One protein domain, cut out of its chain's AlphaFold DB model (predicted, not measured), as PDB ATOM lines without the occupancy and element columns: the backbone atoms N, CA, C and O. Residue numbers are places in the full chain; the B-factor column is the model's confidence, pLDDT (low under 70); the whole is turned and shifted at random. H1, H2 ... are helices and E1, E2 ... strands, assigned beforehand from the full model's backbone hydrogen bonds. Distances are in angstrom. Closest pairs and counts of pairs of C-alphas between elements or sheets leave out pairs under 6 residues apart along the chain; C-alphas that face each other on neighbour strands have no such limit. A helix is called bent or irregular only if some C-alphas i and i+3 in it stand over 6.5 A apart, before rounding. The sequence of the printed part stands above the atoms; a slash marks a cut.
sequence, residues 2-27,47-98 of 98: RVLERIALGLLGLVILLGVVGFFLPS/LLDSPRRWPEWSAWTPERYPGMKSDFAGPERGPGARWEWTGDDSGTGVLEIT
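What this domain is: This is residues 2 to 27 and 47 to 98 of the 98 residues of an uncharacterized protein of Proteobacteria bacterium (UniProt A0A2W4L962). A long helix, H1, stands free of a small antiparallel meander, E1 E2 E3, with H2 over one face. The 78 printed residues, mixed in class, run H1 H2 E1 E2 E3. The whole is extended, 68 by 29 by 18 A, radius of gyration of the C-alphas 22.1 A.

Where its parts are: Find C-alpha 2 at (157.383, 107.873, 163.437); H1 runs 33.3 A to residue 24. Next is irregular H2, residues 51 to 56, C-alphas 52 and 55 7.1 A apart. A long link leads to E1, 69 to 73; E2 is 82 to 87, E3 91 to 96, ending at (122.953, 153.380, 172.565).

How they stand to each other: N 71 and O 84 are 2.8 A apart in hairpin E1-E2, N 83 and O 95 2.9 A in hairpin E2-E3. H2 is on the sheet, over E2, closest C-alphas 51 and 83, 5.5 A. H1 has every O i to N i+4 pair within hydrogen-bond range, H2 0 of 2, but 2 of 3 O i to N i+3.

The domain as a whole: Residues 28 to 46 are cut out; C-alphas 27 and 47 are 30.1 A apart. No printed residue is under pLDDT 70.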
ATOM      1  N   ARG A   2     158.086 107.760 162.135       78.00
ATOM      2  CA  ARG A   2     157.383 107.873 163.437       78.00
ATOM      3  C   ARG A   2     157.444 109.252 164.122       78.00
ATOM      4  O   ARG A   2     156.559 109.593 164.892       78.00
ATOM      5  N   VAL A   3     158.498 110.038 163.880       89.88
ATOM      6  CA  VAL A   3     158.641 111.387 164.469       89.88
ATOM      7  C   VAL A   3     157.662 112.376 163.830       89.88
ATOM      8  O   VAL A   3     157.001 113.117 164.545       89.88
ATOM      9  N   LEU A   4     157.512 112.332 162.502       90.50
ATOM     10  CA  LEU A   4     156.575 113.190 161.770       90.50
ATOM     11  C   LEU A   4     155.118 112.886 162.153       90.50
ATOM     12  O   LEU A   4     154.334 113.801 162.371       90.50
ATOM     13  N   GLU A   5     154.785 111.604 162.312       91.69
ATOM     14  CA  GLU A   5     153.476 111.137 162.782       91.69
ATOM     15  C   GLU A   5     153.128 111.672 164.183       91.69
ATOM     16  O   GLU A   5     152.038 112.192 164.400       91.69
ATOM     17  N   ARG A   6     154.079 111.624 165.127       94.50
ATOM     18  CA  ARG A   6     153.891 112.170 166.482       94.50
ATOM     19  C   ARG A   6     153.701 113.685 166.483       94.50
ATOM     20  O   ARG A   6     152.881 114.183 167.247       94.50
ATOM     21  N   ILE A   7     154.434 114.406 165.632       96.12
ATOM     22  CA  ILE A   7     154.273 115.858 165.474       96.12
ATOM     23  C   ILE A   7     152.882 116.176 164.918       96.12
ATOM     24  O   ILE A   7     152.201 117.043 165.457       96.12
ATOM     25  N   ALA A   8     152.432 115.451 163.890       96.06
ATOM     26  CA  ALA A   8     151.105 115.639 163.309       96.06
ATOM     27  C   ALA A   8     149.982 115.369 164.324       96.06
ATOM     28  O   ALA A   8     149.057 116.168 164.438       96.06
ATOM     29  N   LEU A   9     150.089 114.294 165.113       96.81
ATOM     30  CA  LEU A   9     149.141 113.994 166.193       96.81
ATOM     31  C   LEU A   9     149.156 115.060 167.295       96.81
ATOM     32  O   LEU A   9     148.098 115.434 167.795       96.81
ATOM     33  N   GLY A  10     150.334 115.578 167.648       97.38
ATOM     34  CA  GLY A  10     150.466 116.675 168.606       97.38
ATOM     35  C   GLY A  10     149.797 117.960 168.117       97.38
ATOM     36  O   GLY A  10     149.039 118.575 168.862       97.38
ATOM     37  N   LEU A  11     150.016 118.335 166.852       97.81
ATOM     38  CA  LEU A  11     149.364 119.492 166.230       97.81
ATOM     39  C   LEU A  11     147.846 119.312 166.150       97.81
ATOM     40  O   LEU A  11     147.111 120.239 166.475       97.81
ATOM     41  N   LEU A  12     147.375 118.117 165.783       97.88
ATOM     42  CA  LEU A  12     145.949 117.801 165.773       97.88
ATOM     43  C   LEU A  12     145.344 117.934 167.177       97.88
ATOM     44  O   LEU A  12     144.309 118.573 167.341       97.88
ATOM     45  N   GLY A  13     146.016 117.390 168.192       98.19
ATOM     46  CA  GLY A  13     145.605 117.524 169.588       98.19
ATOM     47  C   GLY A  13     145.551 118.982 170.048       98.19
ATOM     48  O   GLY A  13     144.588 119.376 170.700       98.19
ATOM     49  N   LEU A  14     146.534 119.801 169.662       98.06
ATOM     50  CA  LEU A  14     146.557 121.230 169.977       98.06
ATOM     51  C   LEU A  14     145.395 121.982 169.316       98.06
ATOM     52  O   LEU A  14     144.733 122.771 169.980       98.06
ATOM     53  N   VAL A  15     145.116 121.722 168.037       98.25
ATOM     54  CA  VAL A  15     143.987 122.343 167.325       98.25
ATOM     55  C   VAL A  15     142.656 121.960 167.974       98.25
ATOM     56  O   VAL A  15     141.818 122.832 168.201       98.25
ATOM     57  N   ILE A  16     142.475 120.684 168.333       98.19
ATOM     58  CA  ILE A  16     141.278 120.215 169.048       98.19
ATOM     59  C   ILE A  16     141.156 120.918 170.402       98.19
ATOM     60  O   ILE A  16     140.084 121.416 170.736       98.19
ATOM     61  N   LEU A  17     142.248 121.003 171.166       97.94
ATOM     62  CA  LEU A  17     142.263 121.662 172.469       97.94
ATOM     63  C   LEU A  17     141.875 123.142 172.359       97.94
ATOM     64  O   LEU A  17     141.020 123.600 173.112       97.94
ATOM     65  N   LEU A  18     142.461 123.877 171.408       98.00
ATOM     66  CA  LEU A  18     142.137 125.285 171.173       98.00
ATOM     67  C   LEU A  18     140.672 125.469 170.761       98.00
ATOM     68  O   LEU A  18     140.018 126.386 171.252       98.00
ATOM     69  N   GLY A  19     140.142 124.582 169.914       97.50
ATOM     70  CA  GLY A  19     138.735 124.601 169.515       97.50
ATOM     71  C   GLY A  19     137.782 124.363 170.689       97.50
ATOM     72  O   GLY A  19     136.819 125.107 170.855       97.50
ATOM     73  N   VAL A  20     138.073 123.374 171.541       97.62
ATOM     74  CA  VAL A  20     137.273 123.086 172.742       97.62
ATOM     75  C   VAL A  20     137.317 124.261 173.714       97.62
ATOM     76  O   VAL A  20     136.271 124.715 174.160       97.62
ATOM     77  N   VAL A  21     138.503 124.794 174.014       97.31
ATOM     78  CA  VAL A  21     138.641 125.946 174.920       97.31
ATOM     79  C   VAL A  21     137.895 127.161 174.371       97.31
ATOM     80  O   VAL A  21     137.115 127.768 175.098       97.31
ATOM     81  N   GLY A  22     138.074 127.483 173.086       95.88
ATOM     82  CA  GLY A  22     137.385 128.597 172.436       95.88
ATOM     83  C   GLY A  22     135.861 128.449 172.437       95.88
ATOM     84  O   GLY A  22     135.161 129.439 172.614       95.88
ATOM     85  N   PHE A  23     135.343 127.224 172.315       95.94
ATOM     86  CA  PHE A  23     133.904 126.949 172.367       95.94
ATOM     87  C   PHE A  23     133.278 127.247 173.738       95.94
ATOM     88  O   PHE A  23     132.121 127.653 173.807       95.94
ATOM     89  N   PHE A  24     134.030 127.064 174.827       96.12
ATOM     90  CA  PHE A  24     133.556 127.339 176.186       96.12
ATOM     91  C   PHE A  24     133.854 128.767 176.672       96.12
ATOM     92  O   PHE A  24     133.457 129.120 177.785       96.12
ATOM     93  N   LEU A  25     134.542 129.596 175.878       94.75
ATOM     94  CA  LEU A  25     134.823 130.980 176.257       94.75
ATOM     95  C   LEU A  25     133.550 131.847 176.172       94.75
ATOM     96  O   LEU A  25     132.802 131.738 175.197       94.75
ATOM     97  N   PRO A  26     133.300 132.740 177.148       93.06
ATOM     98  CA  PRO A  26     132.192 133.688 177.073       93.06
ATOM     99  C   PRO A  26     132.316 134.590 175.843       93.06
ATOM    100  O   PRO A  26     133.377 135.157 175.585       93.06
ATOM    101  N   SER A  27     131.218 134.766 175.108       91.06
ATOM    102  CA  SER A  27     131.161 135.672 173.953       91.06
ATOM    103  C   SER A  27     131.045 137.147 174.346       91.06
ATOM    104  O   SER A  27     131.320 138.024 173.531       91.06
ATOM    105  N   LEU A  47     126.992 166.082 178.535       93.75
ATOM    106  CA  LEU A  47     128.030 165.420 177.729       93.75
ATOM    107  C   LEU A  47     127.802 163.905 177.638       93.75
ATOM    108  O   LEU A  47     128.273 163.271 176.694       93.75
ATOM    109  N   LEU A  48     127.100 163.333 178.619       93.50
ATOM    110  CA  LEU A  48     126.853 161.897 178.734       93.50
ATOM    111  C   LEU A  48     125.501 161.502 178.136       93.50
ATOM    112  O   LEU A  48     125.411 160.485 177.454       93.50
ATOM    113  N   ASP A  49     124.468 162.318 178.365       95.06
ATOM    114  CA  ASP A  49     123.086 162.033 177.969       95.06
ATOM    115  C   ASP A  49     122.808 162.249 176.474       95.06
ATOM    116  O   ASP A  49     121.742 161.859 176.000       95.06
ATOM    117  N   SER A  50     123.752 162.842 175.735       95.81
ATOM    118  CA  SER A  50     123.641 163.136 174.307       95.81
ATOM    119  C   SER A  50     124.770 162.476 173.515       95.81
ATOM    120  O   SER A  50     125.888 162.998 173.506       95.81
ATOM    121  N   PRO A  51     124.503 161.389 172.770       95.50
ATOM    122  CA  PRO A  51     125.517 160.715 171.956       95.50
ATOM    123  C   PRO A  51     126.201 161.640 170.939       95.50
ATOM    124  O   PRO A  51     127.378 161.474 170.640       95.50
ATOM    125  N   ARG A  52     125.507 162.690 170.479       94.19
ATOM    126  CA  ARG A  52     126.044 163.727 169.576       94.19
ATOM    127  C   ARG A  52     127.240 164.488 170.150       94.19
ATOM    128  O   ARG A  52     128.022 165.042 169.384       94.19
ATOM    129  N   ARG A  53     127.381 164.509 171.476       94.56
ATOM    130  CA  ARG A  53     128.452 165.202 172.203       94.56
ATOM    131  C   ARG A  53     129.586 164.284 172.646       94.56
ATOM    132  O   ARG A  53     130.609 164.759 173.123       94.56
ATOM    133  N   TRP A  54     129.450 162.974 172.455       94.25
ATOM    134  CA  TRP A  54     130.501 162.014 172.794       94.25
ATOM    135  C   TRP A  54     131.821 162.216 172.033       94.25
ATOM    136  O   TRP A  54     132.873 162.000 172.642       94.25
ATOM    137  N   PRO A  55     131.840 162.684 170.769       92.19
ATOM    138  CA  PRO A  55     133.095 163.047 170.112       92.19
ATOM    139  C   PRO A  55     133.894 164.146 170.834       92.19
ATOM    140  O   PRO A  55     135.089 164.263 170.597       92.19
ATOM    141  N   GLU A  56     133.274 164.941 171.719       92.69
ATOM    142  CA  GLU A  56     133.961 166.017 172.456       92.69
ATOM    143  C   GLU A  56     134.907 165.489 173.549       92.69
ATOM    144  O   GLU A  56     135.817 166.203 173.969       92.69
ATOM    145  N   TRP A  57     134.692 164.266 174.046       91.12
ATOM    146  CA  TRP A  57     135.406 163.752 175.223       91.12
ATOM    147  C   TRP A  57     135.813 162.276 175.139       91.12
ATOM    148  O   TRP A  57     136.669 161.832 175.906       91.12
ATOM    149  N   SER A  58     135.206 161.501 174.240       92.50
ATOM    150  CA  SER A  58     135.514 160.080 174.077       92.50
ATOM    151  C   SER A  58     136.792 159.854 173.259       92.50
ATOM    152  O   SER A  58     137.403 160.778 172.725       92.50
ATOM    153  N   ALA A  59     137.211 158.591 173.143       91.69
ATOM    154  CA  ALA A  59     138.372 158.232 172.337       91.69
ATOM    155  C   ALA A  59     138.118 158.326 170.819       91.69
ATOM    156  O   ALA A  59     139.084 158.433 170.066       91.69
ATOM    157  N   TRP A  60     136.858 158.280 170.369       94.00
ATOM    158  CA  TRP A  60     136.481 158.273 168.953       94.00
ATOM    159  C   TRP A  60     136.196 159.690 168.466       94.00
ATOM    160  O   TRP A  60     135.067 160.172 168.532       94.00
ATOM    161  N   THR A  61     137.227 160.364 167.959       92.25
ATOM    162  CA  THR A  61     137.094 161.725 167.424       92.25
ATOM    163  C   THR A  61     137.552 161.805 165.964       92.25
ATOM    164  O   THR A  61     138.427 161.031 165.558       92.25
ATOM    165  N   PRO A  62     137.000 162.737 165.160       86.31
ATOM    166  CA  PRO A  62     137.456 162.967 163.787       86.31
ATOM    167  C   PRO A  62     138.937 163.365 163.688       86.31
ATOM    168  O   PRO A  62     139.592 163.043 162.701       86.31
ATOM    169  N   GLU A  63     139.479 164.045 164.704       90.19
ATOM    170  CA  GLU A  63     140.886 164.463 164.752       90.19
ATOM    171  C   GLU A  63     141.818 163.266 164.942       90.19
ATOM    172  O   GLU A  63     142.893 163.216 164.347       90.19
ATOM    173  N   ARG A  64     141.408 162.296 165.771       93.38
ATOM    174  CA  ARG A  64     142.170 161.066 165.994       93.38
ATOM    175  C   ARG A  64     142.014 160.076 164.844       93.38
ATOM    176  O   ARG A  64     142.968 159.365 164.539       93.38
ATOM    177  N   TYR A  65     140.837 160.037 164.223       95.00
ATOM    178  CA  TYR A  65     140.502 159.109 163.147       95.00
ATOM    179  C   TYR A  65     140.025 159.854 161.892       95.00
ATOM    180  O   TYR A  65     138.817 159.927 161.627       95.00
ATOM    181  N   PRO A  66     140.957 160.398 161.084       93.12
ATOM    182  CA  PRO A  66     140.614 161.036 159.820       93.12
ATOM    183  C   PRO A  66     139.864 160.063 158.904       93.12
ATOM    184  O   PRO A  66     140.346 158.975 158.607       93.12
ATOM    185  N   GLY A  67     138.674 160.451 158.442       92.50
ATOM    186  CA  GLY A  67     137.833 159.607 157.583       92.50
ATOM    187  C   GLY A  67     136.803 158.748 158.323       92.50
ATOM    188  O   GLY A  67     135.984 158.108 157.663       92.50
ATOM    189  N   MET A  68     136.774 158.784 159.662       95.50
ATOM    190  CA  MET A  68     135.673 158.218 160.440       95.50
ATOM    191  C   MET A  68     134.361 158.930 160.091       95.50
ATOM    192  O   MET A  68     134.250 160.154 160.183       95.50
ATOM    193  N   LYS A  69     133.345 158.157 159.715       95.12
ATOM    194  CA  LYS A  69     131.984 158.643 159.480       95.12
ATOM    195  C   LYS A  69     131.152 158.378 160.718       95.12
ATOM    196  O   LYS A  69     131.201 157.271 161.238       95.12
ATOM    197  N   SER A  70     130.413 159.383 161.171       94.56
ATOM    198  CA  SER A  70     129.480 159.267 162.293       94.56
ATOM    199  C   SER A  70     128.050 159.455 161.812       94.56
ATOM    200  O   SER A  70     127.793 160.361 161.018       94.56
ATOM    201  N   ASP A  71     127.140 158.637 162.324       95.88
ATOM    202  CA  ASP A  71     125.699 158.790 162.163       95.88
ATOM    203  C   ASP A  71     125.006 158.788 163.530       95.88
ATOM    204  O   ASP A  71     125.486 158.189 164.493       95.88
ATOM    205  N   PHE A  72     123.887 159.501 163.632       96.00
ATOM    206  CA  PHE A  72     123.173 159.696 164.891       96.00
ATOM    207  C   PHE A  72     121.677 159.495 164.700       96.00
ATOM    208  O   PHE A  72     121.032 160.241 163.957       96.00
ATOM    209  N   ALA A  73     121.109 158.561 165.457       95.69
ATOM    210  CA  ALA A  73     119.704 158.181 165.371       95.69
ATOM    211  C   ALA A  73     118.985 158.310 166.723       95.69
ATOM    212  O   ALA A  73     119.611 158.387 167.781       95.69
ATOM    213  N   GLY A  74     117.651 158.324 166.678       95.88
ATOM    214  CA  GLY A  74     116.816 158.434 167.873       95.88
ATOM    215  C   GLY A  74     116.691 159.869 168.415       95.88
ATOM    216  O   GLY A  74     116.944 160.833 167.683       95.88
ATOM    217  N   PRO A  75     116.239 160.030 169.675       96.38
ATOM    218  CA  PRO A  75     116.121 161.335 170.317       96.38
ATOM    219  C   PRO A  75     117.488 162.009 170.483       96.38
ATOM    220  O   PRO A  75     118.532 161.361 170.489       96.38
ATOM    221  N   GLU A  76     117.495 163.334 170.653       94.00
ATOM    222  CA  GLU A  76     118.745 164.074 170.879       94.00
ATOM    223  C   GLU A  76     119.462 163.653 172.169       94.00
ATOM    224  O   GLU A  76     120.689 163.770 172.258       94.00
ATOM    225  N   ARG A  77     118.691 163.204 173.168       95.69
ATOM    226  CA  ARG A  77     119.164 162.837 174.502       95.69
ATOM    227  C   ARG A  77     118.341 161.716 175.123       95.69
ATOM    228  O   ARG A  77     117.150 161.593 174.835       95.69
ATOM    229  N   GLY A  78     118.964 160.991 176.047       94.19
ATOM    230  CA  GLY A  78     118.320 159.974 176.878       94.19
ATOM    231  C   GLY A  78     118.113 158.626 176.172       94.19
ATOM    232  O   GLY A  78     118.713 158.385 175.124       94.19
ATOM    233  N   PRO A  79     117.290 157.734 176.756       96.75
ATOM    234  CA  PRO A  79     117.104 156.376 176.255       96.75
ATOM    235  C   PRO A  79     116.693 156.318 174.779       96.75
ATOM    236  O   PRO A  79     115.812 157.055 174.332       96.75
ATOM    237  N   GLY A  80     117.335 155.432 174.022       95.88
ATOM    238  CA  GLY A  80     117.158 155.253 172.583       95.88
ATOM    239  C   GLY A  80     117.969 156.213 171.709       95.88
ATOM    240  O   GLY A  80     117.943 156.068 170.487       95.88
ATOM    241  N   ALA A  81     118.680 157.191 172.285       97.50
ATOM    242  CA  ALA A  81     119.626 158.011 171.535       97.50
ATOM    243  C   ALA A  81     120.842 157.164 171.130       97.50
ATOM    244  O   ALA A  81     121.402 156.440 171.962       97.50
ATOM    245  N   ARG A  82     121.258 157.267 169.863       97.00
ATOM    246  CA  ARG A  82     122.293 156.409 169.273       97.00
ATOM    247  C   ARG A  82     123.384 157.191 168.553       97.00
ATOM    248  O   ARG A  82     123.109 158.213 167.922       97.00
ATOM    249  N   TRP A  83     124.603 156.667 168.615       96.81
ATOM    250  CA  TRP A  83     125.744 157.092 167.807       96.81
ATOM    251  C   TRP A  83     126.403 155.878 167.168       96.81
ATOM    252  O   TRP A  83     126.821 154.948 167.854       96.81
ATOM    253  N   GLU A  84     126.497 155.899 165.848       96.75
ATOM    254  CA  GLU A  84     127.160 154.885 165.044       96.75
ATOM    255  C   GLU A  84     128.384 155.501 164.380       96.75
ATOM    256  O   GLU A  84     128.351 156.653 163.941       96.75
ATOM    257  N   TRP A  85     129.472 154.740 164.291       95.94
ATOM    258  CA  TRP A  85     130.646 155.166 163.543       95.94
ATOM    259  C   TRP A  85     131.219 154.049 162.687       95.94
ATOM    260  O   TRP A  85     131.085 152.859 162.977       95.94
ATOM    261  N   THR A  86     131.870 154.440 161.598       96.50
ATOM    262  CA  THR A  86     132.556 153.528 160.681       96.50
ATOM    263  C   THR A  86     133.795 154.207 160.117       96.50
ATOM    264  O   THR A  86     133.723 155.324 159.603       96.50
ATOM    265  N   GLY A  87     134.923 153.512 160.172       95.12
ATOM    266  CA  GLY A  87     136.170 153.930 159.545       95.12
ATOM    267  C   GLY A  87     137.214 152.823 159.611       95.12
ATOM    268  O   GLY A  87     137.106 151.911 160.433       95.12
ATOM    269  N   ASP A  88     138.215 152.914 158.740       93.75
ATOM    270  CA  ASP A  88     139.254 151.887 158.609       93.75
ATOM    271  C   ASP A  88     140.096 151.782 159.892       93.75
ATOM    272  O   ASP A  88     140.270 150.693 160.436       93.75
ATOM    273  N   ASP A  89     140.525 152.927 160.436       94.75
ATOM    274  CA  ASP A  89     141.348 152.989 161.653       94.75
ATOM    275  C   ASP A  89     140.524 153.084 162.949       94.75
ATOM    276  O   ASP A  89     140.972 152.661 164.016       94.75
ATOM    277  N   SER A  90     139.309 153.642 162.883       93.50
ATOM    278  CA  SER A  90     138.406 153.781 164.042       93.50
ATOM    279  C   SER A  90     137.639 152.499 164.373       93.50
ATOM    280  O   SER A  90     137.001 152.409 165.428       93.50
ATOM    281  N   GLY A  91     137.637 151.544 163.441       95.00
ATOM    282  CA  GLY A  91     136.714 150.421 163.434       95.00
ATOM    283  C   GLY A  91     135.267 150.851 163.172       95.00
ATOM    284  O   GLY A  91     134.978 151.989 162.786       95.00
ATOM    285  N   THR A  92     134.358 149.904 163.392       96.19
ATOM    286  CA  THR A  92     132.904 150.096 163.304       96.19
ATOM    287  C   THR A  92     132.283 149.825 164.663       96.19
ATOM    288  O   THR A  92     132.598 148.808 165.284       96.19
ATOM    289  N   GLY A  93     131.407 150.711 165.122       94.50
ATOM    290  CA  GLY A  93     130.756 150.566 166.417       94.50
ATOM    291  C   GLY A  93     129.434 151.311 166.504       94.50
ATOM    292  O   GLY A  93     129.127 152.171 165.681       94.50
ATOM    293  N   VAL A  94     128.655 150.934 167.515       95.44
ATOM    294  CA  VAL A  94     127.385 151.559 167.872       95.44
ATOM    295  C   VAL A  94     127.346 151.772 169.376       95.44
ATOM    296  O   VAL A  94     127.776 150.920 170.154       95.44
ATOM    297  N   LEU A  95     126.809 152.915 169.769       95.12
ATOM    298  CA  LEU A  95     126.500 153.266 171.137       95.12
ATOM    299  C   LEU A  95     125.023 153.631 171.241       95.12
ATOM    300  O   LEU A  95     124.527 154.431 170.452       95.12
ATOM    301  N   GLU A  96     124.343 153.079 172.240       96.19
ATOM    302  CA  GLU A  96     122.953 153.380 172.565       96.19
ATOM    303  C   GLU A  96     122.827 153.639 174.063       96.19
ATOM    304  O   GLU A  96     123.366 152.890 174.879       96.19
ATOM    305  N   ILE A  97     122.105 154.696 174.421       95.69
ATOM    306  CA  ILE A  97     121.699 154.933 175.805       95.69
ATOM    307  C   ILE A  97     120.451 154.088 176.067       95.69
ATOM    308  O   ILE A  97     119.465 154.226 175.345       95.69
ATOM    309  N   THR A  98     120.489 153.227 177.085       92.44
ATOM    310  CA  THR A  98     119.388 152.319 177.461       92.44
ATOM    311  C   THR A  98     118.737 152.714 178.771       92.44
ATOM    312  O   THR A  98     119.501 153.051 179.703       92.44
TER     313      THR A  98